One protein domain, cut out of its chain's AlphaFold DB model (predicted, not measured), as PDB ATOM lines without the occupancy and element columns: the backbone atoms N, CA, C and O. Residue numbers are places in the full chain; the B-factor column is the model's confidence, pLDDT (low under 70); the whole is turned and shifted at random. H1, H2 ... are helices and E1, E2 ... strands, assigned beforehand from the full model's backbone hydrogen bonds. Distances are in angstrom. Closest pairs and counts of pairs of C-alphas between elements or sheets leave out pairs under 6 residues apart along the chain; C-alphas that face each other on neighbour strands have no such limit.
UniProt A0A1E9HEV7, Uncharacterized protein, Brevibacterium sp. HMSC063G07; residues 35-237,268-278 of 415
ATOM      1  N   CYS A  35     -19.462 -23.280 -34.129       91.06
ATOM      2  CA  CYS A  35     -19.975 -22.390 -35.145       91.06
ATOM      3  C   CYS A  35     -19.007 -21.231 -35.362       91.06
ATOM      4  O   CYS A  35     -18.294 -20.822 -34.446       91.06
ATOM      5  N   LEU A  36     -18.967 -20.732 -36.593       93.00
ATOM      6  CA  LEU A  36     -18.232 -19.531 -36.957       93.00
ATOM      7  C   LEU A  36     -19.002 -18.311 -36.443       93.00
ATOM      8  O   LEU A  36     -20.061 -17.980 -36.978       93.00
ATOM      9  N   ASP A  37     -18.466 -17.671 -35.412       92.88
ATOM     10  CA  ASP A  37     -19.010 -16.489 -34.744       92.88
ATOM     11  C   ASP A  37     -18.222 -15.254 -35.161       92.88
ATOM     12  O   ASP A  37     -17.367 -14.739 -34.441       92.88
ATOM     13  N   ASP A  38     -18.461 -14.822 -36.395       90.00
ATOM     14  CA  ASP A  38     -17.805 -13.652 -36.956       90.00
ATOM     15  C   ASP A  38     -18.856 -12.580 -37.276       90.00
ATOM     16  O   ASP A  38     -19.821 -12.870 -37.991       90.00
ATOM     17  N   PRO A  39     -18.686 -11.326 -36.817       83.00
ATOM     18  CA  PRO A  39     -19.658 -10.256 -37.053       83.00
ATOM     19  C   PRO A  39     -19.844  -9.926 -38.542       83.00
ATOM     20  O   PRO A  39     -20.814  -9.271 -38.925       83.00
ATOM     21  N   ARG A  40     -18.924 -10.367 -39.410       85.31
ATOM     22  CA  ARG A  40     -19.074 -10.245 -40.865       85.31
ATOM     23  C   ARG A  40     -20.087 -11.235 -41.433       85.31
ATOM     24  O   ARG A  40     -20.580 -10.997 -42.526       85.31
ATOM     25  N   LEU A  41     -20.384 -12.329 -40.735       87.56
ATOM     26  CA  LEU A  41     -21.269 -13.388 -41.216       87.56
ATOM     27  C   LEU A  41     -22.743 -13.057 -40.977       87.56
ATOM     28  O   LEU A  41     -23.559 -13.162 -41.890       87.56
ATOM     29  N   LEU A  42     -23.078 -12.653 -39.753       89.19
ATOM     30  CA  LEU A  42     -24.444 -12.405 -39.297       89.19
ATOM     31  C   LEU A  42     -24.495 -11.075 -38.552       89.19
ATOM     32  O   LEU A  42     -23.670 -10.811 -37.682       89.19
ATOM     33  N   ASN A  43     -25.489 -10.254 -38.875       91.81
ATOM     34  CA  ASN A  43     -25.770  -9.014 -38.170       91.81
ATOM     35  C   ASN A  43     -27.222  -8.992 -37.689       91.81
ATOM     36  O   ASN A  43     -28.118  -9.468 -38.387       91.81
ATOM     37  N   ILE A  44     -27.448  -8.405 -36.517       92.94
ATOM     38  CA  ILE A  44     -28.762  -8.304 -35.882       92.94
ATOM     39  C   ILE A  44     -29.043  -6.844 -35.574       92.94
ATOM     40  O   ILE A  44     -28.231  -6.159 -34.952       92.94
ATOM     41  N   SER A  45     -30.204  -6.365 -36.012       93.38
ATOM     42  CA  SER A  45     -30.623  -4.989 -35.800       93.38
ATOM     43  C   SER A  45     -32.104  -4.896 -35.411       93.38
ATOM     44  O   SER A  45     -32.947  -5.480 -36.100       93.38
ATOM     45  N   PRO A  46     -32.445  -4.132 -34.360       92.44
ATOM     46  CA  PRO A  46     -31.520  -3.552 -33.380       92.44
ATOM     47  C   PRO A  46     -30.882  -4.635 -32.485       92.44
ATOM     48  O   PRO A  46     -31.451  -5.707 -32.297       92.44
ATOM     49  N   SER A  47     -29.702  -4.353 -31.928       86.38
ATOM     50  CA  SER A  47     -29.062  -5.177 -30.892       86.38
ATOM     51  C   SER A  47     -28.300  -4.261 -29.913       86.38
ATOM     52  O   SER A  47     -27.453  -3.491 -30.372       86.38
ATOM     53  N   PRO A  48     -28.598  -4.281 -28.596       88.62
ATOM     54  CA  PRO A  48     -29.655  -5.068 -27.956       88.62
ATOM     55  C   PRO A  48     -31.057  -4.600 -28.383       88.62
ATOM     56  O   PRO A  48     -31.245  -3.459 -28.808       88.62
ATOM     57  N   ILE A  49     -32.044  -5.492 -28.277       94.31
ATOM     58  CA  ILE A  49     -33.446  -5.220 -28.618       94.31
ATOM     59  C   ILE A  49     -34.307  -5.321 -27.364       94.31
ATOM     60  O   ILE A  49     -34.145  -6.233 -26.564       94.31
ATOM     61  N   THR A  50     -35.249  -4.404 -27.175       95.88
ATOM     62  CA  THR A  50     -36.231  -4.552 -26.090       95.88
ATOM     63  C   THR A  50     -37.293  -5.589 -26.443       95.88
ATOM     64  O   THR A  50     -37.633  -5.759 -27.611       95.88
ATOM     65  N   GLU A  51     -37.909  -6.230 -25.451       95.56
ATOM     66  CA  GLU A  51     -39.027  -7.152 -25.687       95.56
ATOM     67  C   GLU A  51     -40.189  -6.460 -26.421       95.56
ATOM     68  O   GLU A  51     -40.804  -7.038 -27.316       95.56
ATOM     69  N   THR A  52     -40.445  -5.185 -26.111       94.88
ATOM     70  CA  THR A  52     -41.456  -4.383 -26.817       94.88
ATOM     71  C   THR A  52     -41.102  -4.207 -28.296       94.88
ATOM     72  O   THR A  52     -41.954  -4.418 -29.158       94.88
ATOM     73  N   GLN A  53     -39.849  -3.865 -28.614       95.31
ATOM     74  CA  GLN A  53     -39.390  -3.766 -30.003       95.31
ATOM     75  C   GLN A  53     -39.435  -5.120 -30.709       95.31
ATOM     76  O   GLN A  53     -39.871  -5.180 -31.855       95.31
ATOM     77  N   LEU A  54     -39.061  -6.207 -30.031       96.06
ATOM     78  CA  LEU A  54     -39.137  -7.552 -30.592       96.06
ATOM     79  C   LEU A  54     -40.580  -7.914 -30.970       96.06
ATOM     80  O   LEU A  54     -40.823  -8.394 -32.072       96.06
ATOM     81  N   LYS A  55     -41.550  -7.635 -30.091       95.06
ATOM     82  CA  LYS A  55     -42.972  -7.909 -30.347       95.06
ATOM     83  C   LYS A  55     -43.574  -6.993 -31.415       95.06
ATOM     84  O   LYS A  55     -44.462  -7.422 -32.138       95.06
ATOM     85  N   GLN A  56     -43.123  -5.742 -31.531       94.50
ATOM     86  CA  GLN A  56     -43.717  -4.767 -32.456       94.50
ATOM     87  C   GLN A  56     -43.051  -4.744 -33.836       94.50
ATOM     88  O   GLN A  56     -43.741  -4.748 -34.851       94.50
ATOM     89  N   GLN A  57     -41.721  -4.702 -33.869       94.00
ATOM     90  CA  GLN A  57     -40.905  -4.478 -35.068       94.00
ATOM     91  C   GLN A  57     -40.130  -5.734 -35.480       94.00
ATOM     92  O   GLN A  57     -39.851  -5.920 -36.661       94.00
ATOM     93  N   GLY A  58     -39.813  -6.601 -34.515       95.25
ATOM     94  CA  GLY A  58     -38.956  -7.762 -34.719       95.25
ATOM     95  C   GLY A  58     -37.469  -7.404 -34.757       95.25
ATOM     96  O   GLY A  58     -37.076  -6.254 -34.948       95.25
ATOM     97  N   ALA A  59     -36.630  -8.414 -34.554       96.06
ATOM     98  CA  ALA A  59     -35.197  -8.337 -34.784       96.06
ATOM     99  C   ALA A  59     -34.917  -8.717 -36.241       96.06
ATOM    100  O   ALA A  59     -35.187  -9.851 -36.650       96.06
ATOM    101  N   LYS A  60     -34.378  -7.781 -37.027       95.38
ATOM    102  CA  LYS A  60     -33.922  -8.067 -38.386       95.38
ATOM    103  C   LYS A  60     -32.558  -8.736 -38.317       95.38
ATOM    104  O   LYS A  60     -31.610  -8.172 -37.774       95.38
ATOM    105  N   ILE A  61     -32.471  -9.917 -38.904       95.06
ATOM    106  CA  ILE A  61     -31.261 -10.719 -38.995       95.06
ATOM    107  C   ILE A  61     -30.823 -10.704 -40.452       95.06
ATOM    108  O   ILE A  61     -31.575 -11.098 -41.343       95.06
ATOM    109  N   THR A  62     -29.605 -10.238 -40.698       92.19
ATOM    110  CA  THR A  62     -29.017 -10.172 -42.034       92.19
ATOM    111  C   THR A  62     -27.757 -11.018 -42.076       92.19
ATOM    112  O   THR A  62     -26.812 -10.787 -41.324       92.19
ATOM    113  N   VAL A  63     -27.736 -11.982 -42.990       88.38
ATOM    114  CA  VAL A  63     -26.554 -12.773 -43.317       88.38
ATOM    115  C   VAL A  63     -25.741 -11.990 -44.345       88.38
ATOM    116  O   VAL A  63     -26.122 -11.886 -45.511       88.38
ATOM    117  N   ASN A  64     -24.622 -11.421 -43.905       75.56
ATOM    118  CA  ASN A  64     -23.736 -10.569 -44.702       75.56
ATOM    119  C   ASN A  64     -22.667 -11.389 -45.420       75.56
ATOM    120  O   ASN A  64     -21.465 -11.150 -45.327       75.56
ATOM    121  N   ALA A  65     -23.106 -12.377 -46.176       68.88
ATOM    122  CA  ALA A  65     -22.185 -13.266 -46.836       68.88
ATOM    123  C   ALA A  65     -21.964 -12.832 -48.284       68.88
ATOM    124  O   ALA A  65     -22.505 -13.416 -49.214       68.88
ATOM    125  N   LYS A  66     -21.131 -11.802 -48.469       68.38
ATOM    126  CA  LYS A  66     -20.813 -11.217 -49.788       68.38
ATOM    127  C   LYS A  66     -20.348 -12.226 -50.852       68.38
ATOM    128  O   LYS A  66     -20.379 -11.896 -52.031       68.38
ATOM    129  N   GLY A  67     -19.882 -13.409 -50.448       75.88
ATOM    130  CA  GLY A  67     -19.473 -14.486 -51.353       75.88
ATOM    131  C   GLY A  67     -20.515 -15.594 -51.561       75.88
ATOM    132  O   GLY A  67     -20.238 -16.538 -52.301       75.88
ATOM    133  N   LEU A  68     -21.707 -15.514 -50.954       84.38
ATOM    134  CA  LEU A  68     -22.792 -16.438 -51.289       84.38
ATOM    135  C   LEU A  68     -23.310 -16.156 -52.686       84.38
ATOM    136  O   LEU A  68     -23.476 -15.014 -53.108       84.38
ATOM    137  N   ARG A  69     -23.621 -17.235 -53.399       87.00
ATOM    138  CA  ARG A  69     -24.282 -17.123 -54.692       87.00
ATOM    139  C   ARG A  69     -25.730 -16.676 -54.484       87.00
ATOM    140  O   ARG A  69     -26.321 -17.007 -53.451       87.00
ATOM    141  N   PRO A  70     -26.330 -15.988 -55.460       89.56
ATOM    142  CA  PRO A  70     -27.769 -15.790 -55.486       89.56
ATOM    143  C   PRO A  70     -28.525 -17.113 -55.421       89.56
ATOM    144  O   PRO A  70     -28.034 -18.127 -55.922       89.56
ATOM    145  N   ASN A  71     -29.723 -17.091 -54.843       90.56
ATOM    146  CA  ASN A  71     -30.581 -18.265 -54.722       90.56
ATOM    147  C   ASN A  71     -29.926 -19.437 -53.959       90.56
ATOM    148  O   ASN A  71     -30.183 -20.603 -54.252       90.56
ATOM    149  N   THR A  72     -29.060 -19.148 -52.987       91.25
ATOM    150  CA  THR A  72     -28.481 -20.154 -52.085       91.25
ATOM    151  C   THR A  72     -29.469 -20.445 -50.963       91.25
ATOM    152  O   THR A  72     -29.910 -19.525 -50.274       91.25
ATOM    153  N   LEU A  73     -29.800 -21.724 -50.769       93.12
ATOM    154  CA  LEU A  73     -30.652 -22.185 -49.675       93.12
ATOM    155  C   LEU A  73     -29.865 -22.187 -48.359       93.12
ATOM    156  O   LEU A  73     -28.744 -22.687 -48.297       93.12
ATOM    157  N   GLY A  74     -30.477 -21.668 -47.301       92.50
ATOM    158  CA  GLY A  74     -29.990 -21.768 -45.932       92.50
ATOM    159  C   GLY A  74     -31.078 -22.277 -44.996       92.50
ATOM    160  O   GLY A  74     -32.267 -22.082 -45.240       92.50
ATOM    161  N   VAL A  75     -30.668 -22.911 -43.902       92.25
ATOM    162  CA  VAL A  75     -31.544 -23.264 -42.780       92.25
ATOM    163  C   VAL A  75     -31.138 -22.407 -41.595       92.25
ATOM    164  O   VAL A  75     -29.996 -22.472 -41.139       92.25
ATOM    165  N   ALA A  76     -32.069 -21.590 -41.118       93.06
ATOM    166  CA  ALA A  76     -31.872 -20.734 -39.963       93.06
ATOM    167  C   ALA A  76     -32.549 -21.340 -38.729       93.06
ATOM    168  O   ALA A  76     -33.618 -21.947 -38.829       93.06
ATOM    169  N   LEU A  77     -31.940 -21.128 -37.563       91.94
ATOM    170  CA  LEU A  77     -32.530 -21.391 -36.253       91.94
ATOM    171  C   LEU A  77     -32.298 -20.179 -35.351       91.94
ATOM    172  O   LEU A  77     -31.164 -19.746 -35.171       91.94
ATOM    173  N   VAL A  78     -33.362 -19.663 -34.743       93.50
ATOM    174  CA  VAL A  78     -33.284 -18.715 -33.626       93.50
ATOM    175  C   VAL A  78     -33.762 -19.431 -32.375       93.50
ATOM    176  O   VAL A  78     -34.869 -19.960 -32.361       93.50
ATOM    177  N   ILE A  79     -32.950 -19.450 -31.325       91.06
ATOM    178  CA  ILE A  79     -33.254 -20.158 -30.080       91.06
ATOM    179  C   ILE A  79     -32.897 -19.313 -28.867       91.06
ATOM    180  O   ILE A  79     -31.830 -18.704 -28.812       91.06
ATOM    181  N   LYS A  80     -33.786 -19.295 -27.875       91.12
ATOM    182  CA  LYS A  80     -33.529 -18.672 -26.579       91.12
ATOM    183  C   LYS A  80     -32.482 -19.489 -25.826       91.12
ATOM    184  O   LYS A  80     -32.736 -20.616 -25.402       91.12
ATOM    185  N   GLY A  81     -31.305 -18.907 -25.672       89.19
ATOM    186  CA  GLY A  81     -30.126 -19.508 -25.073       89.19
ATOM    187  C   GLY A  81     -28.888 -18.672 -25.376       89.19
ATOM    188  O   GLY A  81     -28.710 -18.203 -26.502       89.19
ATOM    189  N   LYS A  82     -28.027 -18.498 -24.370       89.81
ATOM    190  CA  LYS A  82     -26.765 -17.768 -24.512       89.81
ATOM    191  C   LYS A  82     -25.817 -18.529 -25.443       89.81
ATOM    192  O   LYS A  82     -25.523 -19.701 -25.192       89.81
ATOM    193  N   LEU A  83     -25.309 -17.845 -26.466       91.00
ATOM    194  CA  LEU A  83     -24.181 -18.327 -27.260       91.00
ATOM    195  C   LEU A  83     -22.944 -18.366 -26.357       91.00
ATOM    196  O   LEU A  83     -22.599 -17.362 -25.734       91.00
ATOM    197  N   GLN A  84     -22.298 -19.524 -26.243       89.56
ATOM    198  CA  GLN A  84     -21.109 -19.662 -25.410       89.56
ATOM    199  C   GLN A  84     -19.879 -19.347 -26.246       89.56
ATOM    200  O   GLN A  84     -19.579 -20.047 -27.212       89.56
ATOM    201  N   THR A  85     -19.149 -18.310 -25.863       90.88
ATOM    202  CA  THR A  85     -17.876 -17.986 -26.499       90.88
ATOM    203  C   THR A  85     -16.810 -19.009 -26.110       90.88
ATOM    204  O   THR A  85     -16.934 -19.740 -25.121       90.88
ATOM    205  N   THR A  86     -15.708 -19.032 -26.858       90.44
ATOM    206  CA  THR A  86     -14.523 -19.812 -26.473       90.44
ATOM    207  C   THR A  86     -14.028 -19.452 -25.061       90.44
ATOM    208  O   THR A  86     -13.574 -20.337 -24.333       90.44
ATOM    209  N   ASP A  87     -14.158 -18.189 -24.636       91.56
ATOM    210  CA  ASP A  87     -13.761 -17.750 -23.292       91.56
ATOM    211  C   ASP A  87     -14.713 -18.288 -22.203       91.56
ATOM    212  O   ASP A  87     -14.228 -18.795 -21.189       91.56
ATOM    213  N   ASP A  88     -16.036 -18.281 -22.435       90.44
ATOM    214  CA  ASP A  88     -17.015 -18.895 -21.516       90.44
ATOM    215  C   ASP A  88     -16.712 -20.394 -21.308       90.44
ATOM    216  O   ASP A  88     -16.775 -20.925 -20.195       90.44
ATOM    217  N   LEU A  89     -16.366 -21.101 -22.391       87.31
ATOM    218  CA  LEU A  89     -16.014 -22.520 -22.329       87.31
ATOM    219  C   LEU A  89     -14.686 -22.768 -21.612       87.31
ATOM    220  O   LEU A  89     -14.551 -23.758 -20.888       87.31
ATOM    221  N   LEU A  90     -13.702 -21.892 -21.817       89.56
ATOM    222  CA  LEU A  90     -12.402 -21.975 -21.164       89.56
ATOM    223  C   LEU A  90     -12.531 -21.798 -19.647       89.56
ATOM    224  O   LEU A  90     -11.897 -22.539 -18.895       89.56
ATOM    225  N   GLU A  91     -13.345 -20.844 -19.200       90.31
ATOM    226  CA  GLU A  91     -13.636 -20.632 -17.781       90.31
ATOM    227  C   GLU A  91     -14.278 -21.876 -17.164       90.31
ATOM    228  O   GLU A  91     -13.721 -22.451 -16.224       90.31
ATOM    229  N   LYS A  92     -15.351 -22.385 -17.778       87.62
ATOM    230  CA  LYS A  92     -16.012 -23.617 -17.334       87.62
ATOM    231  C   LYS A  92     -15.050 -24.808 -17.272       87.62
ATOM    232  O   LYS A  92     -15.056 -25.570 -16.309       87.62
ATOM    233  N   ALA A  93     -14.188 -24.965 -18.277       86.31
ATOM    234  CA  ALA A  93     -13.208 -26.046 -18.299       86.31
ATOM    235  C   ALA A  93     -12.188 -25.936 -17.150       86.31
ATOM    236  O   ALA A  93     -11.785 -26.961 -16.598       86.31
ATOM    237  N   ARG A  94     -11.770 -24.720 -16.768       88.81
ATOM    238  CA  ARG A  94     -10.880 -24.501 -15.611       88.81
ATOM    239  C   ARG A  94     -11.565 -24.853 -14.300       88.81
ATOM    240  O   ARG A  94     -10.942 -25.494 -13.456       88.81
ATOM    241  N   GLU A  95     -12.826 -24.464 -14.136       89.62
ATOM    242  CA  GLU A  95     -13.615 -24.812 -12.954       89.62
ATOM    243  C   GLU A  95     -13.744 -26.332 -12.800       89.62
ATOM    244  O   GLU A  95     -13.451 -26.874 -11.735       89.62
ATOM    245  N   GLU A  96     -14.092 -27.037 -13.883       88.00
ATOM    246  CA  GLU A  96     -14.214 -28.500 -13.899       88.00
ATOM    247  C   GLU A  96     -12.880 -29.212 -13.630       88.00
ATOM    248  O   GLU A  96     -12.851 -30.259 -12.981       88.00
ATOM    249  N   ALA A  97     -11.768 -28.643 -14.101       87.12
ATOM    250  CA  ALA A  97     -10.426 -29.161 -13.846       87.12
ATOM    251  C   ALA A  97      -9.891 -28.821 -12.440       87.12
ATOM    252  O   ALA A  97      -8.842 -29.334 -12.050       87.12
ATOM    253  N   GLY A  98     -10.582 -27.967 -11.676       87.00
ATOM    254  CA  GLY A  98     -10.116 -27.488 -10.374       87.00
ATOM    255  C   GLY A  98      -8.932 -26.516 -10.459       87.00
ATOM    256  O   GLY A  98      -8.145 -26.434  -9.516       87.00
ATOM    257  N   GLY A  99      -8.783 -25.796 -11.576       82.38
ATOM    258  CA  GLY A  99      -7.752 -24.777 -11.771       82.38
ATOM    259  C   GLY A  99      -7.042 -24.880 -13.119       82.38
ATOM    260  O   GLY A  99      -7.514 -24.352 -14.126       82.38
ATOM    261  N   GLU A 100      -5.854 -25.486 -13.129       87.00
ATOM    262  CA  GLU A 100      -4.948 -25.444 -14.278       87.00
ATOM    263  C   GLU A 100      -5.310 -26.487 -15.345       87.00
ATOM    264  O   GLU A 100      -5.409 -27.687 -15.084       87.00
ATOM    265  N   LEU A 101      -5.485 -26.018 -16.580       89.25
ATOM    266  CA  LEU A 101      -5.699 -26.869 -17.745       89.25
ATOM    267  C   LEU A 101      -4.365 -27.344 -18.322       89.25
ATOM    268  O   LEU A 101      -3.361 -26.635 -18.273       89.25
ATOM    269  N   SER A 102      -4.366 -28.522 -18.951       90.25
ATOM    270  CA  SER A 102      -3.188 -28.992 -19.684       90.25
ATOM    271  C   SER A 102      -2.815 -28.018 -20.806       90.25
ATOM    272  O   SER A 102      -3.689 -27.413 -21.433       90.25
ATOM    273  N   ALA A 103      -1.518 -27.915 -21.120       89.06
ATOM    274  CA  ALA A 103      -1.031 -27.080 -22.223       89.06
ATOM    275  C   ALA A 103      -1.764 -27.388 -23.541       89.06
ATOM    276  O   ALA A 103      -2.188 -26.478 -24.243       89.06
ATOM    277  N   SER A 104      -2.015 -28.676 -23.798       87.06
ATOM    278  CA  SER A 104      -2.806 -29.158 -24.932       87.06
ATOM    279  C   SER A 104      -4.202 -28.542 -25.004       87.06
ATOM    280  O   SER A 104      -4.678 -28.235 -26.091       87.06
ATOM    281  N   ARG A 105      -4.890 -28.416 -23.867       86.88
ATOM    282  CA  ARG A 105      -6.264 -27.911 -23.828       86.88
ATOM    283  C   ARG A 105      -6.306 -26.390 -23.908       86.88
ATOM    284  O   ARG A 105      -7.177 -25.835 -24.561       86.88
ATOM    285  N   LEU A 106      -5.332 -25.707 -23.311       90.06
ATOM    286  CA  LEU A 106      -5.161 -24.265 -23.504       90.06
ATOM    287  C   LEU A 106      -4.882 -23.922 -24.970       90.06
ATOM    288  O   LEU A 106      -5.388 -22.928 -25.473       90.06
ATOM    289  N   GLU A 107      -4.091 -24.744 -25.651       90.00
ATOM    290  CA  GLU A 107      -3.779 -24.571 -27.065       90.00
ATOM    291  C   GLU A 107      -4.999 -24.774 -27.974       90.00
ATOM    292  O   GLU A 107      -5.184 -24.016 -28.919       90.00
ATOM    293  N   GLU A 108      -5.873 -25.725 -27.643       89.44
ATOM    294  CA  GLU A 108      -7.172 -25.885 -28.304       89.44
ATOM    295  C   GLU A 108      -8.023 -24.616 -28.187       89.44
ATOM    296  O   GLU A 108      -8.465 -24.076 -29.198       89.44
ATOM    297  N   PHE A 109      -8.188 -24.074 -26.975       91.12
ATOM    298  CA  PHE A 109      -8.931 -22.827 -26.779       91.12
ATOM    299  C   PHE A 109      -8.283 -21.636 -27.500       91.12
ATOM    300  O   PHE A 109      -8.994 -20.792 -28.038       91.12
ATOM    301  N   LYS A 110      -6.946 -21.571 -27.585       92.69
ATOM    302  CA  LYS A 110      -6.266 -20.556 -28.411       92.69
ATOM    303  C   LYS A 110      -6.638 -20.686 -29.885       92.69
ATOM    304  O   LYS A 110      -6.934 -19.675 -30.513       92.69
ATOM    305  N   ALA A 111      -6.645 -21.906 -30.421       93.19
ATOM    306  CA  ALA A 111      -6.988 -22.149 -31.816       93.19
ATOM    307  C   ALA A 111      -8.448 -21.782 -32.125       93.19
ATOM    308  O   ALA A 111      -8.708 -21.072 -33.095       93.19
ATOM    309  N   LEU A 112      -9.393 -22.199 -31.274       92.38
ATOM    310  CA  LEU A 112     -10.812 -21.860 -31.431       92.38
ATOM    311  C   LEU A 112     -11.042 -20.345 -31.358       92.38
ATOM    312  O   LEU A 112     -11.751 -19.792 -32.198       92.38
ATOM    313  N   LYS A 113     -10.374 -19.663 -30.420       92.75
ATOM    314  CA  LYS A 113     -10.440 -18.203 -30.287       92.75
ATOM    315  C   LYS A 113      -9.884 -17.493 -31.518       92.75
ATOM    316  O   LYS A 113     -10.510 -16.566 -32.011       92.75
ATOM    317  N   ALA A 114      -8.735 -17.940 -32.022       92.38
ATOM    318  CA  ALA A 114      -8.103 -17.371 -33.211       92.38
ATOM    319  C   ALA A 114      -8.996 -17.471 -34.457       92.38
ATOM    320  O   ALA A 114      -8.962 -16.595 -35.312       92.38
ATOM    321  N   MET A 115      -9.797 -18.533 -34.555       90.62
ATOM    322  CA  MET A 115     -10.699 -18.776 -35.682       90.62
ATOM    323  C   MET A 115     -12.109 -18.210 -35.485       90.62
ATOM    324  O   MET A 115     -12.978 -18.503 -36.305       90.62
ATOM    325  N   ASN A 116     -12.351 -17.426 -34.426       92.75
ATOM    326  CA  ASN A 116     -13.680 -16.924 -34.068       92.75
ATOM    327  C   ASN A 116     -14.722 -18.051 -33.979       92.75
ATOM    328  O   ASN A 116     -15.816 -17.959 -34.533       92.75
ATOM    329  N   ILE A 117     -14.366 -19.160 -33.331       91.56
ATOM    330  CA  ILE A 117     -15.285 -20.278 -33.141       91.56
ATOM    331  C   ILE A 117     -15.974 -20.126 -31.788       91.56
ATOM    332  O   ILE A 117     -15.315 -20.045 -30.750       91.56
ATOM    333  N   SER A 118     -17.300 -20.137 -31.796       91.06
ATOM    334  CA  SER A 118     -18.126 -20.204 -30.589       91.06
ATOM    335  C   SER A 118     -18.869 -21.533 -30.529       91.06
ATOM    336  O   SER A 118     -18.774 -22.380 -31.421       91.06
ATOM    337  N   HIS A 119     -19.584 -21.740 -29.432       84.88
ATOM    338  CA  HIS A 119     -20.316 -22.955 -29.142       84.88
ATOM    339  C   HIS A 119     -21.772 -22.640 -28.831       84.88
ATOM    340  O   HIS A 119     -22.099 -21.927 -27.879       84.88
ATOM    341  N   ALA A 120     -22.666 -23.251 -29.593       71.31
ATOM    342  CA  ALA A 120     -24.091 -23.150 -29.361       71.31
ATOM    343  C   ALA A 120     -24.610 -24.509 -28.902       71.31
ATOM    344  O   ALA A 120     -24.582 -25.462 -29.658       71.31
ATOM    345  N   ASN A 121     -25.168 -24.624 -27.696       63.91
ATOM    346  CA  ASN A 121     -25.747 -25.892 -27.235       63.91
ATOM    347  C   ASN A 121     -27.120 -26.310 -27.861       63.91
ATOM    348  O   ASN A 121     -27.940 -26.866 -27.126       63.91
ATOM    349  N   PRO A 122     -27.421 -26.079 -29.167       59.12
ATOM    350  CA  PRO A 122     -28.547 -26.752 -29.816       59.12
ATOM    351  C   PRO A 122     -28.298 -27.290 -31.246       59.12
ATOM    352  O   PRO A 122     -29.179 -27.154 -32.091       59.12
ATOM    353  N   ASN A 123     -27.185 -27.980 -31.546       54.38
ATOM    354  CA  ASN A 123     -27.068 -28.711 -32.834       54.38
ATOM    355  C   ASN A 123     -28.264 -29.639 -33.103       54.38
ATOM    356  O   ASN A 123     -28.716 -29.767 -34.238       54.38
ATOM    357  N   ASN A 124     -28.798 -30.246 -32.044       61.88
ATOM    358  CA  ASN A 124     -29.920 -31.169 -32.139       61.88
ATOM    359  C   ASN A 124     -31.207 -30.495 -32.658       61.88
ATOM    360  O   ASN A 124     -32.076 -31.175 -33.174       61.88
ATOM    361  N   TYR A 125     -31.350 -29.171 -32.553       65.56
ATOM    362  CA  TYR A 125     -32.551 -28.469 -33.030       65.56
ATOM    363  C   TYR A 125     -32.499 -28.113 -34.522       65.56
ATOM    364  O   TYR A 125     -33.522 -27.748 -35.095       65.56
ATOM    365  N   ILE A 126     -31.313 -28.170 -35.139       68.81
ATOM    366  CA  ILE A 126     -31.158 -27.995 -36.591       68.81
ATOM    367  C   ILE A 126     -31.152 -29.349 -37.292       68.81
ATOM    368  O   ILE A 126     -31.700 -29.463 -38.382       68.81
ATOM    369  N   PHE A 127     -30.512 -30.353 -36.686       64.38
ATOM    370  CA  PHE A 127     -30.158 -31.592 -37.382       64.38
ATOM    371  C   PHE A 127     -30.817 -32.862 -36.841       64.38
ATOM    372  O   PHE A 127     -30.756 -33.880 -37.523       64.38
ATOM    373  N   ASP A 128     -31.411 -32.841 -35.644       65.38
ATOM    374  CA  ASP A 128     -32.197 -33.978 -35.154       65.38
ATOM    375  C   ASP A 128     -33.701 -33.685 -35.336       65.38
ATOM    376  O   ASP A 128     -34.113 -32.532 -35.451       65.38
ATOM    377  N   ASP A 129     -34.538 -34.728 -35.292       60.03
ATOM    378  CA  ASP A 129     -36.011 -34.649 -35.403       60.03
ATOM    379  C   ASP A 129     -36.691 -34.017 -34.166       60.03
ATOM    380  O   ASP A 129     -37.801 -34.383 -33.762       60.03
ATOM    381  N   ILE A 130     -36.007 -33.095 -33.492       64.19
ATOM    382  CA  ILE A 130     -36.541 -32.395 -32.334       64.19
ATOM    383  C   ILE A 130     -37.413 -31.253 -32.834       64.19
ATOM    384  O   ILE A 130     -36.909 -30.215 -33.251       64.19
ATOM    385  N   ASP A 131     -38.731 -31.418 -32.722       65.69
ATOM    386  CA  ASP A 131     -39.664 -30.314 -32.935       65.69
ATOM    387  C   ASP A 131     -39.461 -29.255 -31.834       65.69
ATOM    388  O   ASP A 131     -39.796 -29.520 -30.668       65.69
ATOM    389  N   PRO A 132     -38.937 -28.056 -32.160       65.44
ATOM    390  CA  PRO A 132     -38.715 -27.007 -31.173       65.44
ATOM    391  C   PRO A 132     -39.997 -26.660 -30.406       65.44
ATOM    392  O   PRO A 132     -39.932 -26.425 -29.196       65.44
ATOM    393  N   ASN A 133     -41.166 -26.754 -31.052       63.38
ATOM    394  CA  ASN A 133     -42.464 -26.446 -30.449       63.38
ATOM    395  C   ASN A 133     -42.859 -27.431 -29.336       63.38
ATOM    396  O   ASN A 133     -43.642 -27.089 -28.453       63.38
ATOM    397  N   ASN A 134     -42.295 -28.642 -29.330       62.94
ATOM    398  CA  ASN A 134     -42.605 -29.678 -28.343       62.94
ATOM    399  C   ASN A 134     -41.603 -29.718 -27.172       62.94
ATOM    400  O   ASN A 134     -41.766 -30.475 -26.216       62.94
ATOM    401  N   THR A 135     -40.549 -28.897 -27.217       66.25
ATOM    402  CA  THR A 135     -39.507 -28.887 -26.173       66.25
ATOM    403  C   THR A 135     -39.764 -27.886 -25.050       66.25
ATOM    404  O   THR A 135     -39.097 -27.933 -24.016       66.25
ATOM    405  N   GLY A 136     -40.728 -26.977 -25.228       70.88
ATOM    406  CA  GLY A 136     -40.962 -25.865 -24.303       70.88
ATOM    407  C   GLY A 136     -39.831 -24.830 -24.284       70.88
ATOM    408  O   GLY A 136     -39.786 -24.008 -23.369       70.88
ATOM    409  N   VAL A 137     -38.922 -24.885 -25.261       81.00
ATOM    410  CA  VAL A 137     -37.899 -23.869 -25.517       81.00
ATOM    411  C   VAL A 137     -38.427 -22.927 -26.595       81.00
ATOM    412  O   VAL A 137     -39.044 -23.371 -27.559       81.00
ATOM    413  N   ILE A 138     -38.176 -21.626 -26.451       86.06
ATOM    414  CA  ILE A 138     -38.470 -20.666 -27.520       86.06
ATOM    415  C   ILE A 138     -37.434 -20.887 -28.621       86.06
ATOM    416  O   ILE A 138     -36.286 -20.464 -28.489       86.06
ATOM    417  N   ALA A 139     -37.836 -21.580 -29.681       88.88
ATOM    418  CA  ALA A 139     -36.995 -21.884 -30.826       88.88
ATOM    419  C   ALA A 139     -37.808 -21.821 -32.124       88.88
ATOM    420  O   ALA A 139     -38.955 -22.260 -32.173       88.88
ATOM    421  N   ARG A 140     -37.207 -21.265 -33.176       90.31
ATOM    422  CA  ARG A 140     -37.796 -21.148 -34.508       90.31
ATOM    423  C   ARG A 140     -36.796 -21.599 -35.555       90.31
ATOM    424  O   ARG A 140     -35.745 -20.977 -35.683       90.31
ATOM    425  N   THR A 141     -37.174 -22.609 -36.326       90.25
ATOM    426  CA  THR A 141     -36.424 -23.081 -37.495       90.25
ATOM    427  C   THR A 141     -37.199 -22.749 -38.766       90.25
ATOM    428  O   THR A 141     -38.433 -22.721 -38.767       90.25
ATOM    429  N   GLY A 142     -36.482 -22.492 -39.851       91.25
ATOM    430  CA  GLY A 142     -37.064 -22.363 -41.180       91.25
ATOM    431  C   GLY A 142     -35.989 -22.224 -42.244       91.25
ATOM    432  O   GLY A 142     -34.832 -21.927 -41.933       91.25
ATOM    433  N   TYR A 143     -36.365 -22.441 -43.498       93.44
ATOM    434  CA  TYR A 143     -35.467 -22.162 -44.608       93.44
ATOM    435  C   TYR A 143     -35.534 -20.692 -45.026       93.44
ATOM    436  O   TYR A 143     -36.578 -20.041 -44.945       93.44
ATOM    437  N   VAL A 144     -34.401 -20.201 -45.509       93.69
ATOM    438  CA  VAL A 144     -34.184 -18.857 -46.044       93.69
ATOM    439  C   VAL A 144     -33.394 -18.972 -47.346       93.69
ATOM    440  O   VAL A 144     -32.706 -19.969 -47.569       93.69
ATOM    441  N   VAL A 145     -33.497 -17.984 -48.233       92.62
ATOM    442  CA  VAL A 145     -32.829 -18.015 -49.544       92.62
ATOM    443  C   VAL A 145     -32.147 -16.679 -49.796       92.62
ATOM    444  O   VAL A 145     -32.724 -15.637 -49.495       92.62
ATOM    445  N   SER A 146     -30.926 -16.700 -50.332       91.50
ATOM    446  CA  SER A 146     -30.219 -15.465 -50.671       91.50
ATOM    447  C   SER A 146     -30.812 -14.765 -51.893       91.50
ATOM    448  O   SER A 146     -31.210 -15.401 -52.872       91.50
ATOM    449  N   ASP A 147     -30.832 -13.437 -51.837       89.75
ATOM    450  CA  ASP A 147     -31.261 -12.574 -52.932       89.75
ATOM    451  C   ASP A 147     -30.227 -12.506 -54.075       89.75
ATOM    452  O   ASP A 147     -29.194 -13.178 -54.062       89.75
ATOM    453  N   GLU A 148     -30.486 -11.668 -55.083       88.00
ATOM    454  CA  GLU A 148     -29.588 -11.458 -56.230       88.00
ATOM    455  C   GLU A 148     -28.192 -10.937 -55.850       88.00
ATOM    456  O   GLU A 148     -27.253 -11.067 -56.636       88.00
ATOM    457  N   SER A 149     -28.035 -10.364 -54.655       86.75
ATOM    458  CA  SER A 149     -26.748  -9.910 -54.126       86.75
ATOM    459  C   SER A 149     -26.021 -10.975 -53.299       86.75
ATOM    460  O   SER A 149     -24.900 -10.731 -52.854       86.75
ATOM    461  N   GLY A 150     -26.641 -12.139 -53.076       86.62
ATOM    462  CA  GLY A 150     -26.135 -13.162 -52.159       86.62
ATOM    463  C   GLY A 150     -26.460 -12.881 -50.688       86.62
ATOM    464  O   GLY A 150     -26.025 -13.623 -49.808       86.62
ATOM    465  N   THR A 151     -27.248 -11.846 -50.393       88.56
ATOM    466  CA  THR A 151     -27.633 -11.486 -49.026       88.56
ATOM    467  C   THR A 151     -28.875 -12.266 -48.614       88.56
ATOM    468  O   THR A 151     -29.821 -12.397 -49.384       88.56
ATOM    469  N   VAL A 152     -28.908 -12.759 -47.377       90.38
ATOM    470  CA  VAL A 152     -30.123 -13.333 -46.778       90.38
ATOM    471  C   VAL A 152     -30.600 -12.384 -45.684       90.38
ATOM    472  O   VAL A 152     -29.785 -11.892 -44.902       90.38
ATOM    473  N   SER A 153     -31.896 -12.090 -45.603       92.06
ATOM    474  CA  SER A 153     -32.438 -11.239 -44.539       92.06
ATOM    475  C   SER A 153     -33.813 -11.700 -44.096       92.06
ATOM    476  O   SER A 153     -34.757 -11.617 -44.862       92.06
ATOM    477  N   PHE A 154     -33.937 -12.056 -42.824       94.12
ATOM    478  CA  PHE A 154     -35.186 -12.507 -42.225       94.12
ATOM    479  C   PHE A 154     -35.438 -11.777 -40.906       94.12
ATOM    480  O   PHE A 154     -34.545 -11.156 -40.332       94.12
ATOM    481  N   THR A 155     -36.678 -11.805 -40.426       95.56
ATOM    482  CA  THR A 155     -37.065 -11.136 -39.173       95.56
ATOM    483  C   THR A 155     -37.529 -12.166 -38.157       95.56
ATOM    484  O   THR A 155     -38.218 -13.118 -38.519       95.56
ATOM    485  N   PHE A 156     -37.162 -11.981 -36.891       95.69
ATOM    486  CA  PHE A 156     -37.670 -12.751 -35.760       95.69
ATOM    487  C   PHE A 156     -38.481 -11.833 -34.842       95.69
ATOM    488  O   PHE A 156     -37.947 -10.880 -34.280       95.69
ATOM    489  N   GLY A 157     -39.775 -12.095 -34.709       95.12
ATOM    490  CA  GLY A 157     -40.748 -11.211 -34.076       95.12
ATOM    491  C   GLY A 157     -41.462 -10.270 -35.047       95.12
ATOM    492  O   GLY A 157     -41.451 -10.464 -36.263       95.12
ATOM    493  N   GLY A 158     -42.097  -9.244 -34.487       94.25
ATOM    494  CA  GLY A 158     -42.940  -8.292 -35.206       94.25
ATOM    495  C   GLY A 158     -44.436  -8.506 -34.967       94.25
ATOM    496  O   GLY A 158     -44.885  -9.604 -34.635       94.25
ATOM    497  N   ALA A 159     -45.204  -7.424 -35.126       90.00
ATOM    498  CA  ALA A 159     -46.645  -7.424 -34.873       90.00
ATOM    499  C   ALA A 159     -47.440  -8.196 -35.938       90.00
ATOM    500  O   ALA A 159     -48.510  -8.731 -35.650       90.00
ATOM    501  N   GLU A 160     -46.915  -8.249 -37.161       88.81
ATOM    502  CA  GLU A 160     -47.496  -8.984 -38.280       88.81
ATOM    503  C   GLU A 160     -46.574 -10.135 -38.677       88.81
ATOM    504  O   GLU A 160     -45.350  -9.986 -38.729       88.81
ATOM    505  N   GLU A 161     -47.167 -11.297 -38.962       88.88
ATOM    506  CA  GLU A 161     -46.409 -12.438 -39.460       88.88
ATOM    507  C   GLU A 161     -45.924 -12.152 -40.887       88.88
ATOM    508  O   GLU A 161     -46.712 -12.079 -41.830       88.88
ATOM    509  N   ALA A 162     -44.608 -12.067 -41.053       85.94
ATOM    510  CA  ALA A 162     -43.964 -12.099 -42.352       85.94
ATOM    511  C   ALA A 162     -43.570 -13.546 -42.672       85.94
ATOM    512  O   ALA A 162     -42.787 -14.160 -41.943       85.94
ATOM    513  N   LYS A 163     -44.110 -14.086 -43.769       83.50
ATOM    514  CA  LYS A 163     -43.666 -15.360 -44.354       83.50
ATOM    515  C   LYS A 163     -42.751 -15.066 -45.523       83.50
ATOM    516  O   LYS A 163     -43.194 -14.507 -46.526       83.50
ATOM    517  N   GLU A 164     -41.496 -15.464 -45.406       73.25
ATOM    518  CA  GLU A 164     -40.538 -15.304 -46.488       73.25
ATOM    519  C   GLU A 164     -40.713 -16.467 -47.465       73.25
ATOM    520  O   GLU A 164     -40.209 -17.571 -47.269       73.25
ATOM    521  N   LYS A 165     -41.537 -16.248 -48.493       73.81
ATOM    522  CA  LYS A 165     -41.806 -17.252 -49.522       73.81
ATOM    523  C   LYS A 165     -40.934 -16.987 -50.741       73.81
ATOM    524  O   LYS A 165     -41.411 -16.482 -51.756       73.81
ATOM    525  N   SER A 166     -39.658 -17.328 -50.623       79.38
ATOM    526  CA  SER A 166     -38.747 -17.323 -51.765       79.38
ATOM    527  C   SER A 166     -39.081 -18.496 -52.696       79.38
ATOM    528  O   SER A 166     -39.327 -19.602 -52.199       79.38
ATOM    529  N   PRO A 167     -39.148 -18.281 -54.022       83.62
ATOM    530  CA  PRO A 167     -39.329 -19.372 -54.970       83.62
ATOM    531  C   PRO A 167     -38.124 -20.312 -54.884       83.62
ATOM    532  O   PRO A 167     -36.984 -19.857 -54.869       83.62
ATOM    533  N   LEU A 168     -38.387 -21.613 -54.811       91.19
ATOM    534  CA  LEU A 168     -37.358 -22.645 -54.755       91.19
ATOM    535  C   LEU A 168     -37.177 -23.273 -56.140       91.19
ATOM    536  O   LEU A 168     -38.121 -23.358 -56.926       91.19
ATOM    537  N   SER A 169     -35.961 -23.722 -56.449       92.00
ATOM    538  CA  SER A 169     -35.746 -24.662 -57.553       92.00
ATOM    539  C   SER A 169     -36.298 -26.047 -57.191       92.00
ATOM    540  O   SER A 169     -36.468 -26.359 -56.015       92.00
ATOM    541  N   ALA A 170     -36.519 -26.917 -58.181       92.62
ATOM    542  CA  ALA A 170     -36.982 -28.287 -57.925       92.62
ATOM    543  C   ALA A 170     -36.041 -29.070 -56.983       92.62
ATOM    544  O   ALA A 170     -36.502 -29.786 -56.099       92.62
ATOM    545  N   GLU A 171     -34.726 -28.883 -57.132       91.12
ATOM    546  CA  GLU A 171     -33.713 -29.491 -56.254       91.12
ATOM    547  C   GLU A 171     -33.811 -28.949 -54.819       91.12
ATOM    548  O   GLU A 171     -33.683 -29.693 -53.850       91.12
ATOM    549  N   GLN A 172     -34.081 -27.648 -54.667       93.31
ATOM    550  CA  GLN A 172     -34.272 -27.030 -53.357       93.31
ATOM    551  C   GLN A 172     -35.583 -27.469 -52.699       93.31
ATOM    552  O   GLN A 172     -35.609 -27.643 -51.486       93.31
ATOM    553  N   GLU A 173     -36.656 -27.665 -53.467       92.56
ATOM    554  CA  GLU A 173     -37.917 -28.208 -52.950       92.56
ATOM    555  C   GLU A 173     -37.734 -29.632 -52.416       92.56
ATOM    556  O   GLU A 173     -38.208 -29.941 -51.323       92.56
ATOM    557  N   GLU A 174     -37.019 -30.491 -53.148       92.06
ATOM    558  CA  GLU A 174     -36.681 -31.844 -52.690       92.06
ATOM    559  C   GLU A 174     -35.874 -31.803 -51.387       92.06
ATOM    560  O   GLU A 174     -36.251 -32.443 -50.405       92.06
ATOM    561  N   LEU A 175     -34.833 -30.969 -51.342       91.06
ATOM    562  CA  LEU A 175     -33.976 -30.809 -50.172       91.06
ATOM    563  C   LEU A 175     -34.731 -30.258 -48.951       91.06
ATOM    564  O   LEU A 175     -34.544 -30.743 -47.838       91.06
ATOM    565  N   VAL A 176     -35.607 -29.267 -49.135       91.00
ATOM    566  CA  VAL A 176     -36.445 -28.706 -48.059       91.00
ATOM    567  C   VAL A 176     -37.421 -29.749 -47.509       91.00
ATOM    568  O   VAL A 176     -37.629 -29.803 -46.294       91.00
ATOM    569  N   ASN A 177     -37.983 -30.597 -48.374       89.19
ATOM    570  CA  ASN A 177     -38.840 -31.704 -47.956       89.19
ATOM    571  C   ASN A 177     -38.055 -32.766 -47.171       89.19
ATOM    572  O   ASN A 177     -38.546 -33.247 -46.152       89.19
ATOM    573  N   GLU A 178     -36.837 -33.106 -47.604       88.31
ATOM    574  CA  GLU A 178     -35.963 -34.049 -46.893       88.31
ATOM    575  C   GLU A 178     -35.536 -33.511 -45.518       88.31
ATOM    576  O   GLU A 178     -35.526 -34.244 -44.533       88.31
ATOM    577  N   LEU A 179     -35.256 -32.208 -45.436       84.88
ATOM    578  CA  LEU A 179     -34.943 -31.492 -44.197       84.88
ATOM    579  C   LEU A 179     -36.162 -31.276 -43.285       84.88
ATOM    580  O   LEU A 179     -36.002 -30.741 -42.189       84.88
ATOM    581  N   ASN A 180     -37.373 -31.629 -43.738       85.69
ATOM    582  CA  ASN A 180     -38.633 -31.393 -43.032       85.69
ATOM    583  C   ASN A 180     -38.770 -29.942 -42.521       85.69
ATOM    584  O   ASN A 180     -39.202 -29.688 -41.396       85.69
ATOM    585  N   THR A 181     -38.357 -28.973 -43.342       86.00
ATOM    586  CA  THR A 181     -38.342 -27.555 -42.969       86.00
ATOM    587  C   THR A 181     -39.395 -26.762 -43.734       86.00
ATOM    588  O   THR A 181     -39.822 -27.114 -44.830       86.00
ATOM    589  N   THR A 182     -39.852 -25.669 -43.134       90.38
ATOM    590  CA  THR A 182     -40.871 -24.778 -43.703       90.38
ATOM    591  C   THR A 182     -40.262 -23.420 -44.032       90.38
ATOM    592  O   THR A 182     -39.218 -23.086 -43.463       90.38
ATOM    593  N   PRO A 183     -40.901 -22.601 -44.891       93.62
ATOM    594  CA  PRO A 183     -40.418 -21.247 -45.126       93.62
ATOM    595  C   PRO A 183     -40.303 -20.497 -43.801       93.62
ATOM    596  O   PRO A 183     -41.147 -20.677 -42.911       93.62
ATOM    597  N   TRP A 184     -39.268 -19.669 -43.663       94.31
ATOM    598  CA  TRP A 184     -39.102 -18.855 -42.469       94.31
ATOM    599  C   TRP A 184     -40.362 -18.020 -42.206       94.31
ATOM    600  O   TRP A 184     -40.926 -17.397 -43.112       94.31
ATOM    601  N   SER A 185     -40.803 -18.001 -40.946       93.56
ATOM    602  CA  SER A 185     -41.825 -17.056 -40.501       93.56
ATOM    603  C   SER A 185     -41.354 -16.303 -39.278       93.56
ATOM    604  O   SER A 185     -40.733 -16.867 -38.373       93.56
ATOM    605  N   SER A 186     -41.648 -15.007 -39.284       95.06
ATOM    606  CA  SER A 186     -41.226 -14.095 -38.230       95.06
ATOM    607  C   SER A 186     -42.001 -14.278 -36.930       95.06
ATOM    608  O   SER A 186     -41.613 -13.720 -35.910       95.06
ATOM    609  N   GLN A 187     -43.080 -15.060 -36.929       92.12
ATOM    610  CA  GLN A 187     -43.925 -15.221 -35.756       92.12
ATOM    611  C   GLN A 187     -43.146 -15.821 -34.577       92.12
ATOM    612  O   GLN A 187     -42.501 -16.869 -34.704       92.12
ATOM    613  N   LEU A 188     -43.264 -15.167 -33.417       92.44
ATOM    614  CA  LEU A 188     -42.684 -15.653 -32.170       92.44
ATOM    615  C   LEU A 188     -43.320 -16.999 -31.767       92.44
ATOM    616  O   LEU A 188     -44.549 -17.105 -31.769       92.44
ATOM    617  N   PRO A 189     -42.508 -18.016 -31.416       89.75
ATOM    618  CA  PRO A 189     -43.008 -19.264 -30.843       89.75
ATOM    619  C   PRO A 189     -43.745 -19.023 -29.524       89.75
ATOM    620  O   PRO A 189     -43.375 -18.121 -28.774       89.75
ATOM    621  N   GLU A 190     -44.731 -19.862 -29.199       85.06
ATOM    622  CA  GLU A 190     -45.455 -19.753 -27.928       85.06
ATOM    623  C   GLU A 190     -44.508 -19.853 -26.717       85.06
ATOM    624  O   GLU A 190     -43.661 -20.743 -26.622       85.06
ATOM    625  N   SER A 191     -44.687 -18.945 -25.755       84.44
ATOM    626  CA  SER A 191     -43.952 -18.915 -24.489       84.44
ATOM    627  C   SER A 191     -44.928 -19.055 -23.323       84.44
ATOM    628  O   SER A 191     -45.952 -18.373 -23.291       84.44
ATOM    629  N   LYS A 192     -44.611 -19.916 -22.341       76.50
ATOM    630  CA  LYS A 192     -45.495 -20.230 -21.197       76.50
ATOM    631  C   LYS A 192     -45.922 -19.009 -20.377       76.50
ATOM    632  O   LYS A 192     -46.983 -19.061 -19.765       76.50
ATOM    633  N   ASP A 193     -45.134 -17.937 -20.413       84.50
ATOM    634  CA  ASP A 193     -45.381 -16.694 -19.676       84.50
ATOM    635  C   ASP A 193     -45.375 -15.456 -20.591       84.50
ATOM    636  O   ASP A 193     -45.300 -14.332 -20.103       84.50
ATOM    637  N   ASP A 194     -45.410 -15.653 -21.916       87.75
ATOM    638  CA  ASP A 194     -45.215 -14.592 -22.920       87.75
ATOM    639  C   ASP A 194     -43.913 -13.780 -22.719       87.75
ATOM    640  O   ASP A 194     -43.811 -12.635 -23.157       87.75
ATOM    641  N   ASP A 195     -42.918 -14.382 -22.049       91.38
ATOM    642  CA  ASP A 195     -41.632 -13.763 -21.711       91.38
ATOM    643  C   ASP A 195     -40.550 -14.142 -22.730       91.38
ATOM    644  O   ASP A 195     -40.048 -15.278 -22.769       91.38
ATOM    645  N   TYR A 196     -40.155 -13.160 -23.533       93.81
ATOM    646  CA  TYR A 196     -39.097 -13.273 -24.534       93.81
ATOM    647  C   TYR A 196     -37.802 -12.584 -24.107       93.81
ATOM    648  O   TYR A 196     -36.910 -12.421 -24.926       93.81
ATOM    649  N   ARG A 197     -37.649 -12.189 -22.840       94.06
ATOM    650  CA  ARG A 197     -36.405 -11.576 -22.353       94.06
ATOM    651  C   ARG A 197     -35.306 -12.614 -22.177       94.06
ATOM    652  O   ARG A 197     -35.579 -13.763 -21.821       94.06
ATOM    653  N   GLY A 198     -34.062 -12.190 -22.355       93.62
ATOM    654  CA  GLY A 198     -32.866 -13.012 -22.185       93.62
ATOM    655  C   GLY A 198     -32.049 -13.146 -23.464       93.62
ATOM    656  O   GLY A 198     -32.282 -12.443 -24.446       93.62
ATOM    657  N   ASP A 199     -31.071 -14.043 -23.432       93.62
ATOM    658  CA  ASP A 199     -30.154 -14.248 -24.549       93.62
ATOM    659  C   ASP A 199     -30.740 -15.186 -25.596       93.62
ATOM    660  O   ASP A 199     -31.414 -16.171 -25.280       93.62
ATOM    661  N   TYR A 200     -30.425 -14.894 -26.847       93.62
ATOM    662  CA  TYR A 200     -30.789 -15.673 -28.011       93.62
ATOM    663  C   TYR A 200     -29.547 -15.965 -28.836       93.62
ATOM    664  O   TYR A 200     -28.643 -15.139 -28.960       93.62
ATOM    665  N   THR A 201     -29.543 -17.143 -29.444       92.88
ATOM    666  CA  THR A 201     -28.552 -17.556 -30.427       92.88
ATOM    667  C   THR A 201     -29.235 -17.699 -31.775       92.88
ATOM    668  O   THR A 201     -30.301 -18.311 -31.879       92.88
ATOM    669  N   VAL A 202     -28.603 -17.156 -32.807       93.50
ATOM    670  CA  VAL A 202     -28.950 -17.393 -34.204       93.50
ATOM    671  C   VAL A 202     -27.928 -18.349 -34.788       93.50
ATOM    672  O   VAL A 202     -26.729 -18.151 -34.605       93.50
ATOM    673  N   LEU A 203     -28.406 -19.363 -35.496       92.12
ATOM    674  CA  LEU A 203     -27.603 -20.327 -36.228       92.12
ATOM    675  C   LEU A 203     -28.023 -20.353 -37.696       92.12
ATOM    676  O   LEU A 203     -29.207 -20.232 -38.012       92.12
ATOM    677  N   LEU A 204     -27.045 -20.542 -38.577       92.00
ATOM    678  CA  LEU A 204     -27.235 -20.691 -40.015       92.00
ATOM    679  C   LEU A 204     -26.447 -21.901 -40.520       92.00
ATOM    680  O   LEU A 204     -25.231 -21.955 -40.353       92.00
ATOM    681  N   ALA A 205     -27.132 -22.823 -41.192       91.44
ATOM    682  CA  ALA A 205     -26.530 -23.911 -41.954       91.44
ATOM    683  C   ALA A 205     -26.775 -23.705 -43.455       91.44
ATOM    684  O   ALA A 205     -27.825 -23.195 -43.849       91.44
ATOM    685  N   LEU A 206     -25.830 -24.136 -44.292       90.88
ATOM    686  CA  LEU A 206     -25.942 -24.076 -45.752       90.88
ATOM    687  C   LEU A 206     -25.918 -25.500 -46.324       90.88
ATOM    688  O   LEU A 206     -24.832 -26.052 -46.534       90.88
ATOM    689  N   PRO A 207     -27.083 -26.135 -46.533       90.12
ATOM    690  CA  PRO A 207     -27.138 -27.456 -47.135       90.12
ATOM    691  C   PRO A 207     -26.824 -27.390 -48.634       90.12
ATOM    692  O   PRO A 207     -27.163 -26.425 -49.317       90.12
ATOM    693  N   ARG A 208     -26.155 -28.430 -49.141       88.19
ATOM    694  CA  ARG A 208     -25.764 -28.551 -50.550       88.19
ATOM    695  C   ARG A 208     -26.704 -29.472 -51.318       88.19
ATOM    696  O   ARG A 208     -27.317 -29.047 -52.289       88.19
ATOM    697  N   SER A 209     -26.791 -30.725 -50.882       83.88
ATOM    698  CA  SER A 209     -27.543 -31.777 -51.586       83.88
ATOM    699  C   SER A 209     -28.224 -32.783 -50.660       83.88
ATOM    700  O   SER A 209     -28.757 -33.777 -51.137       83.88
ATOM    701  N   GLY A 210     -28.206 -32.552 -49.347       80.69
ATOM    702  CA  GLY A 210     -28.873 -33.418 -48.378       80.69
ATOM    703  C   GLY A 210     -28.756 -32.893 -46.942       80.69
ATOM    704  O   GLY A 210     -28.029 -31.925 -46.699       80.69
ATOM    705  N   PRO A 211     -29.411 -33.552 -45.970       72.31
ATOM    706  CA  PRO A 211     -29.501 -33.104 -44.578       72.31
ATOM    707  C   PRO A 211     -28.163 -33.094 -43.832       72.31
ATOM    708  O   PRO A 211     -27.974 -32.331 -42.888       72.31
ATOM    709  N   TYR A 212     -27.212 -33.915 -44.280       76.31
ATOM    710  CA  TYR A 212     -25.870 -34.017 -43.698       76.31
ATOM    711  C   TYR A 212     -24.763 -33.567 -44.655       76.31
ATOM    712  O   TYR A 212     -23.585 -33.633 -44.306       76.31
ATOM    713  N   ASP A 213     -25.129 -33.128 -45.860       84.94
ATOM    714  CA  ASP A 213     -24.193 -32.621 -46.857       84.94
ATOM    715  C   ASP A 213     -24.235 -31.094 -46.845       84.94
ATOM    716  O   ASP A 213     -25.043 -30.463 -47.531       84.94
ATOM    717  N   LEU A 214     -23.396 -30.521 -45.985       86.81
ATOM    718  CA  LEU A 214     -23.342 -29.094 -45.699       86.81
ATOM    719  C   LEU A 214     -22.067 -28.481 -46.265       86.81
ATOM    720  O   LEU A 214     -20.995 -29.095 -46.257       86.81
ATOM    721  N   TYR A 215     -22.166 -27.218 -46.660       90.56
ATOM    722  CA  TYR A 215     -20.983 -26.397 -46.837       90.56
ATOM    723  C   TYR A 215     -20.347 -26.092 -45.479       90.56
ATOM    724  O   TYR A 215     -21.015 -25.686 -44.527       90.56
ATOM    725  N   GLY A 216     -19.028 -26.240 -45.410       91.12
ATOM    726  CA  GLY A 216     -18.220 -25.587 -44.396       91.12
ATOM    727  C   GLY A 216     -18.121 -24.086 -44.668       91.12
ATOM    728  O   GLY A 216     -18.207 -23.648 -45.812       91.12
ATOM    729  N   LEU A 217     -17.931 -23.289 -43.623       91.50
ATOM    730  CA  LEU A 217     -17.851 -21.837 -43.705       91.50
ATOM    731  C   LEU A 217     -16.431 -21.347 -43.412       91.50
ATOM    732  O   LEU A 217     -15.808 -21.704 -42.404       91.50
ATOM    733  N   ALA A 218     -15.919 -20.495 -44.292       91.62
ATOM    734  CA  ALA A 218     -14.616 -19.872 -44.135       91.62
ATOM    735  C   ALA A 218     -14.567 -18.470 -44.728       91.62
ATOM    736  O   ALA A 218     -15.357 -18.144 -45.601       91.62
ATOM    737  N   PHE A 219     -13.608 -17.664 -44.281       89.75
ATOM    738  CA  PHE A 219     -13.245 -16.431 -44.969       89.75
ATOM    739  C   PHE A 219     -11.975 -16.665 -45.777       89.75
ATOM    740  O   PHE A 219     -11.028 -17.267 -45.263       89.75
ATOM    741  N   ASP A 220     -11.972 -16.201 -47.023       88.75
ATOM    742  CA  ASP A 220     -10.771 -16.154 -47.855       88.75
ATOM    743  C   ASP A 220      -9.834 -15.003 -47.443       88.75
ATOM    744  O   ASP A 220     -10.121 -14.219 -46.531       88.75
ATOM    745  N   GLU A 221      -8.703 -14.877 -48.133       85.81
ATOM    746  CA  GLU A 221      -7.742 -13.787 -47.944       85.81
ATOM    747  C   GLU A 221      -8.323 -12.384 -48.199       85.81
ATOM    748  O   GLU A 221      -7.774 -11.388 -47.724       85.81
ATOM    749  N   ASN A 222      -9.451 -12.291 -48.907       85.75
ATOM    750  CA  ASN A 222     -10.149 -11.044 -49.210       85.75
ATOM    751  C   ASN A 222     -11.264 -10.741 -48.201       85.75
ATOM    752  O   ASN A 222     -12.052  -9.816 -48.418       85.75
ATOM    753  N   ASN A 223     -11.348 -11.500 -47.102       83.69
ATOM    754  CA  ASN A 223     -12.399 -11.388 -46.096       83.69
ATOM    755  C   ASN A 223     -13.817 -11.630 -46.648       83.69
ATOM    756  O   ASN A 223     -14.796 -11.127 -46.086       83.69
ATOM    757  N   SER A 224     -13.944 -12.405 -47.725       87.06
ATOM    758  CA  SER A 224     -15.222 -12.835 -48.290       87.06
ATOM    759  C   SER A 224     -15.605 -14.202 -47.740       87.06
ATOM    760  O   SER A 224     -14.761 -15.089 -47.632       87.06
ATOM    761  N   LEU A 225     -16.879 -14.382 -47.369       88.75
ATOM    762  CA  LEU A 225     -17.363 -15.696 -46.950       88.75
ATOM    763  C   LEU A 225     -17.344 -16.648 -48.147       88.75
ATOM    764  O   LEU A 225     -18.012 -16.397 -49.147       88.75
ATOM    765  N   VAL A 226     -16.648 -17.765 -47.994       89.12
ATOM    766  CA  VAL A 226     -16.568 -18.854 -48.957       89.12
ATOM    767  C   VAL A 226     -17.208 -20.104 -48.347       89.12
ATOM    768  O   VAL A 226     -16.699 -20.637 -47.356       89.12
ATOM    769  N   PRO A 227     -18.318 -20.597 -48.924       90.31
ATOM    770  CA  PRO A 227     -18.825 -21.935 -48.656       90.31
ATOM    771  C   PRO A 227     -17.885 -22.974 -49.274       90.31
ATOM    772  O   PRO A 227     -17.670 -22.989 -50.486       90.31
ATOM    773  N   ILE A 228     -17.339 -23.855 -48.446       90.81
ATOM    774  CA  ILE A 228     -16.406 -24.906 -48.849       90.81
ATOM    775  C   ILE A 228     -17.148 -26.244 -48.827       90.81
ATOM    776  O   ILE A 228     -17.572 -26.678 -47.753       90.81
ATOM    777  N   PRO A 229     -17.316 -26.938 -49.966       89.75
ATOM    778  CA  PRO A 229     -17.742 -28.330 -49.956       89.75
ATOM    779  C   PRO A 229     -16.719 -29.145 -49.159       89.75
ATOM    780  O   PRO A 229     -15.543 -29.199 -49.525       89.75
ATOM    781  N   LEU A 230     -17.134 -29.754 -48.048       84.94
ATOM    782  CA  LEU A 230     -16.199 -30.450 -47.155       84.94
ATOM    783  C   LEU A 230     -15.487 -31.629 -47.844       84.94
ATOM    784  O   LEU A 230     -14.367 -31.975 -47.472       84.94
ATOM    785  N   ASP A 231     -16.110 -32.215 -48.870       86.38
ATOM    786  CA  ASP A 231     -15.542 -33.246 -49.745       86.38
ATOM    787  C   ASP A 231     -14.421 -32.727 -50.663       86.38
ATOM    788  O   ASP A 231     -13.609 -33.522 -51.134       86.38
ATOM    789  N   ARG A 232     -14.344 -31.410 -50.882       87.81
ATOM    790  CA  ARG A 232     -13.375 -30.745 -51.769       87.81
ATOM    791  C   ARG A 232     -12.373 -29.859 -51.043       87.81
ATOM    792  O   ARG A 232     -11.523 -29.264 -51.685       87.81
ATOM    793  N   MET A 233     -12.422 -29.785 -49.717       85.44
ATOM    794  CA  MET A 233     -11.595 -28.872 -48.916       85.44
ATOM    795  C   MET A 233     -10.074 -28.998 -49.162       85.44
ATOM    796  O   MET A 233      -9.337 -28.050 -48.921       85.44
ATOM    797  N   TYR A 234      -9.597 -30.144 -49.654       87.69
ATOM    798  CA  TYR A 234      -8.179 -30.380 -49.968       87.69
ATOM    799  C   TYR A 234      -7.799 -30.098 -51.431       87.69
ATOM    800  O   TYR A 234      -6.656 -30.341 -51.818       87.69
ATOM    801  N   GLU A 235      -8.741 -29.636 -52.253       91.25
ATOM    802  CA  GLU A 235      -8.465 -29.200 -53.620       91.25
ATOM    803  C   GLU A 235      -7.666 -27.885 -53.622       91.25
ATOM    804  O   GLU A 235      -7.751 -27.078 -52.691       91.25
ATOM    805  N   ASP A 236      -6.889 -27.658 -54.688       93.31
ATOM    806  CA  ASP A 236      -5.972 -26.511 -54.805       93.31
ATOM    807  C   ASP A 236      -6.679 -25.151 -54.655       93.31
ATOM    808  O   ASP A 236      -6.057 -24.186 -54.218       93.31
ATOM    809  N   GLU A 237      -7.978 -25.084 -54.963       91.25
ATOM    810  CA  GLU A 237      -8.817 -23.891 -54.801       91.25
ATOM    811  C   GLU A 237      -8.928 -23.428 -53.338       91.25
ATOM    812  O   GLU A 237      -8.900 -22.229 -53.074       91.25
ATOM    813  N   VAL A 268     -19.526 -25.941 -39.916       88.00
ATOM    814  CA  VAL A 268     -20.686 -26.033 -40.832       88.00
ATOM    815  C   VAL A 268     -21.840 -25.112 -40.435       88.00
ATOM    816  O   VAL A 268     -22.852 -25.037 -41.127       88.00
ATOM    817  N   LEU A 269     -21.690 -24.427 -39.301       89.75
ATOM    818  CA  LEU A 269     -22.653 -23.475 -38.776       89.75
ATOM    819  C   LEU A 269     -22.032 -22.090 -38.706       89.75
ATOM    820  O   LEU A 269     -20.919 -21.926 -38.210       89.75
ATOM    821  N   GLY A 270     -22.790 -21.097 -39.149       92.12
ATOM    822  CA  GLY A 270     -22.600 -19.706 -38.772       92.12
ATOM    823  C   GLY A 270     -23.412 -19.399 -37.529       92.12
ATOM    824  O   GLY A 270     -24.505 -19.944 -37.378       92.12
ATOM    825  N   CYS A 271     -22.908 -18.544 -36.645       92.75
ATOM    826  CA  CYS A 271     -23.656 -18.149 -35.462       92.75
ATOM    827  C   CYS A 271     -23.430 -16.703 -35.051       92.75
ATOM    828  O   CYS A 271     -22.462 -16.068 -35.451       92.75
ATOM    829  N   THR A 272     -24.377 -16.183 -34.275       93.25
ATOM    830  CA  THR A 272     -24.226 -14.937 -33.525       93.25
ATOM    831  C   THR A 272     -25.245 -14.902 -32.383       93.25
ATOM    832  O   THR A 272     -26.251 -15.620 -32.414       93.25
ATOM    833  N   GLY A 273     -24.987 -14.094 -31.359       92.12
ATOM    834  CA  GLY A 273     -25.876 -13.906 -30.217       92.12
ATOM    835  C   GLY A 273     -26.523 -12.522 -30.203       92.12
ATOM    836  O   GLY A 273     -25.936 -11.544 -30.658       92.12
ATOM    837  N   PHE A 274     -27.720 -12.421 -29.631       94.44
ATOM    838  CA  PHE A 274     -28.316 -11.141 -29.250       94.44
ATOM    839  C   PHE A 274     -29.093 -11.277 -27.946       94.44
ATOM    840  O   PHE A 274     -29.516 -12.368 -27.571       94.44
ATOM    841  N   THR A 275     -29.302 -10.158 -27.263       94.94
ATOM    842  CA  THR A 275     -30.035 -10.129 -25.996       94.94
ATOM    843  C   THR A 275     -31.311  -9.319 -26.150       94.94
ATOM    844  O   THR A 275     -31.309  -8.226 -26.727       94.94
ATOM    845  N   VAL A 276     -32.395  -9.861 -25.598       95.75
ATOM    846  CA  VAL A 276     -33.687  -9.195 -25.473       95.75
ATOM    847  C   VAL A 276     -33.824  -8.638 -24.057       95.75
ATOM    848  O   VAL A 276     -33.806  -9.396 -23.082       95.75
ATOM    849  N   THR A 277     -33.960  -7.322 -23.930       94.69
ATOM    850  CA  THR A 277     -34.008  -6.606 -22.644       94.69
ATOM    851  C   THR A 277     -35.405  -6.066 -22.329       94.69
ATOM    852  O   THR A 277     -36.274  -5.992 -23.193       94.69
ATOM    853  N   ASP A 278     -35.644  -5.684 -21.074       92.19
ATOM    854  CA  ASP A 278     -36.914  -5.066 -20.651       92.19
ATOM    855  C   ASP A 278     -36.968  -3.576 -21.044       92.19
ATOM    856  O   ASP A 278     -37.942  -3.075 -21.603       92.19
TER     857      ASP A 278
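This is residues 35 to 237 and 268 to 278 of the 415 residues of an uncharacterized protein of Brevibacterium sp. HMSC063G07 (UniProt A0A1E9HEV7). What shape would a reader see first? Two antiparallel sheets, E1 - E2 - E6 and the larger E5 - E3 - E7 - E11, lie face to face as a sandwich, and a helical hairpin, H2 and H3, reaches out to one side as an arm. A small antiparallel sheet, E8 - E9 - E10, packs at one end. What is it built of? The printed part has 214 residues with five named helices and eleven named strands, in the order E1 H1 E2 E3 H2 H3 E4 H4 E5 E6 H5 E7 E8 E9 E10 E11, class mixed. It is compact, with a radius of gyration of the C-alphas of 17.8 A and spans of 51 by 49 by 32 A.

Which strands pair first? E2, residues 59 to 63, is the inner strand between E1, residues 42 to 45, and E6, residues 152 to 156; N 43 and O 62 are 2.8 A apart, as are N 61 and O 154, within hydrogen-bond range. H1, residues 51 to 56, only grazes this sheet. What faces that sheet? The strongly twisted sheet of E5, residues 139 to 145, E3, residues 73 to 80, E7, residues 198 to 205, and E11, residues 269 to 277, does, 9.2 A centre to centre where they face; N 74 and O 144 are 2.8 A apart, N 77 and O 203 2.9 A, N 200 and O 274 2.8 A. H4, residues 123 to 127, is over E3 at a height over the sheet of 8.4 A. Where is the hairpin? H2, residues 86 to 97, touches H3, residues 103 to 114, at a shallow tilt of 17 degrees, opposite ways, the closest C-alphas being Thr 86 and Lys 113, 5.8 A. E4, residues 117 to 119, pairs with no named strand. What follows E7? It runs on at 59 degrees into E8, residues 207 to 210, which with E9, residues 213 to 219, and E10, residues 225 to 229, makes a meander, each strand the antiparallel neighbour of the one before; N 208 and O 213 are 2.8 A apart, as are N 216 and O 228. H5, residues 170 to 178, only grazes this sheet; in H1 to H5 every O i to N i+4 pair is within hydrogen-bond range.

Where are the anchors? E1 begins at C-alpha 42 (-24.444, -12.405, -39.297) and E11 ends at C-alpha 277 (-34.008, -6.606, -22.644). Which elements are long? E11 measures 26.0 A, E3 23.5 A, E7 23.4 A and H3 16.3 A.

What is missing? Residues 238 to 267 are cut out, with C-alphas 237 and 268 18.5 A apart. Which links are long? H4 to E5, E6 to H5 and H5 to E7. Where is confidence low? Residues 65 to 66 and 121 to 135 are under 70.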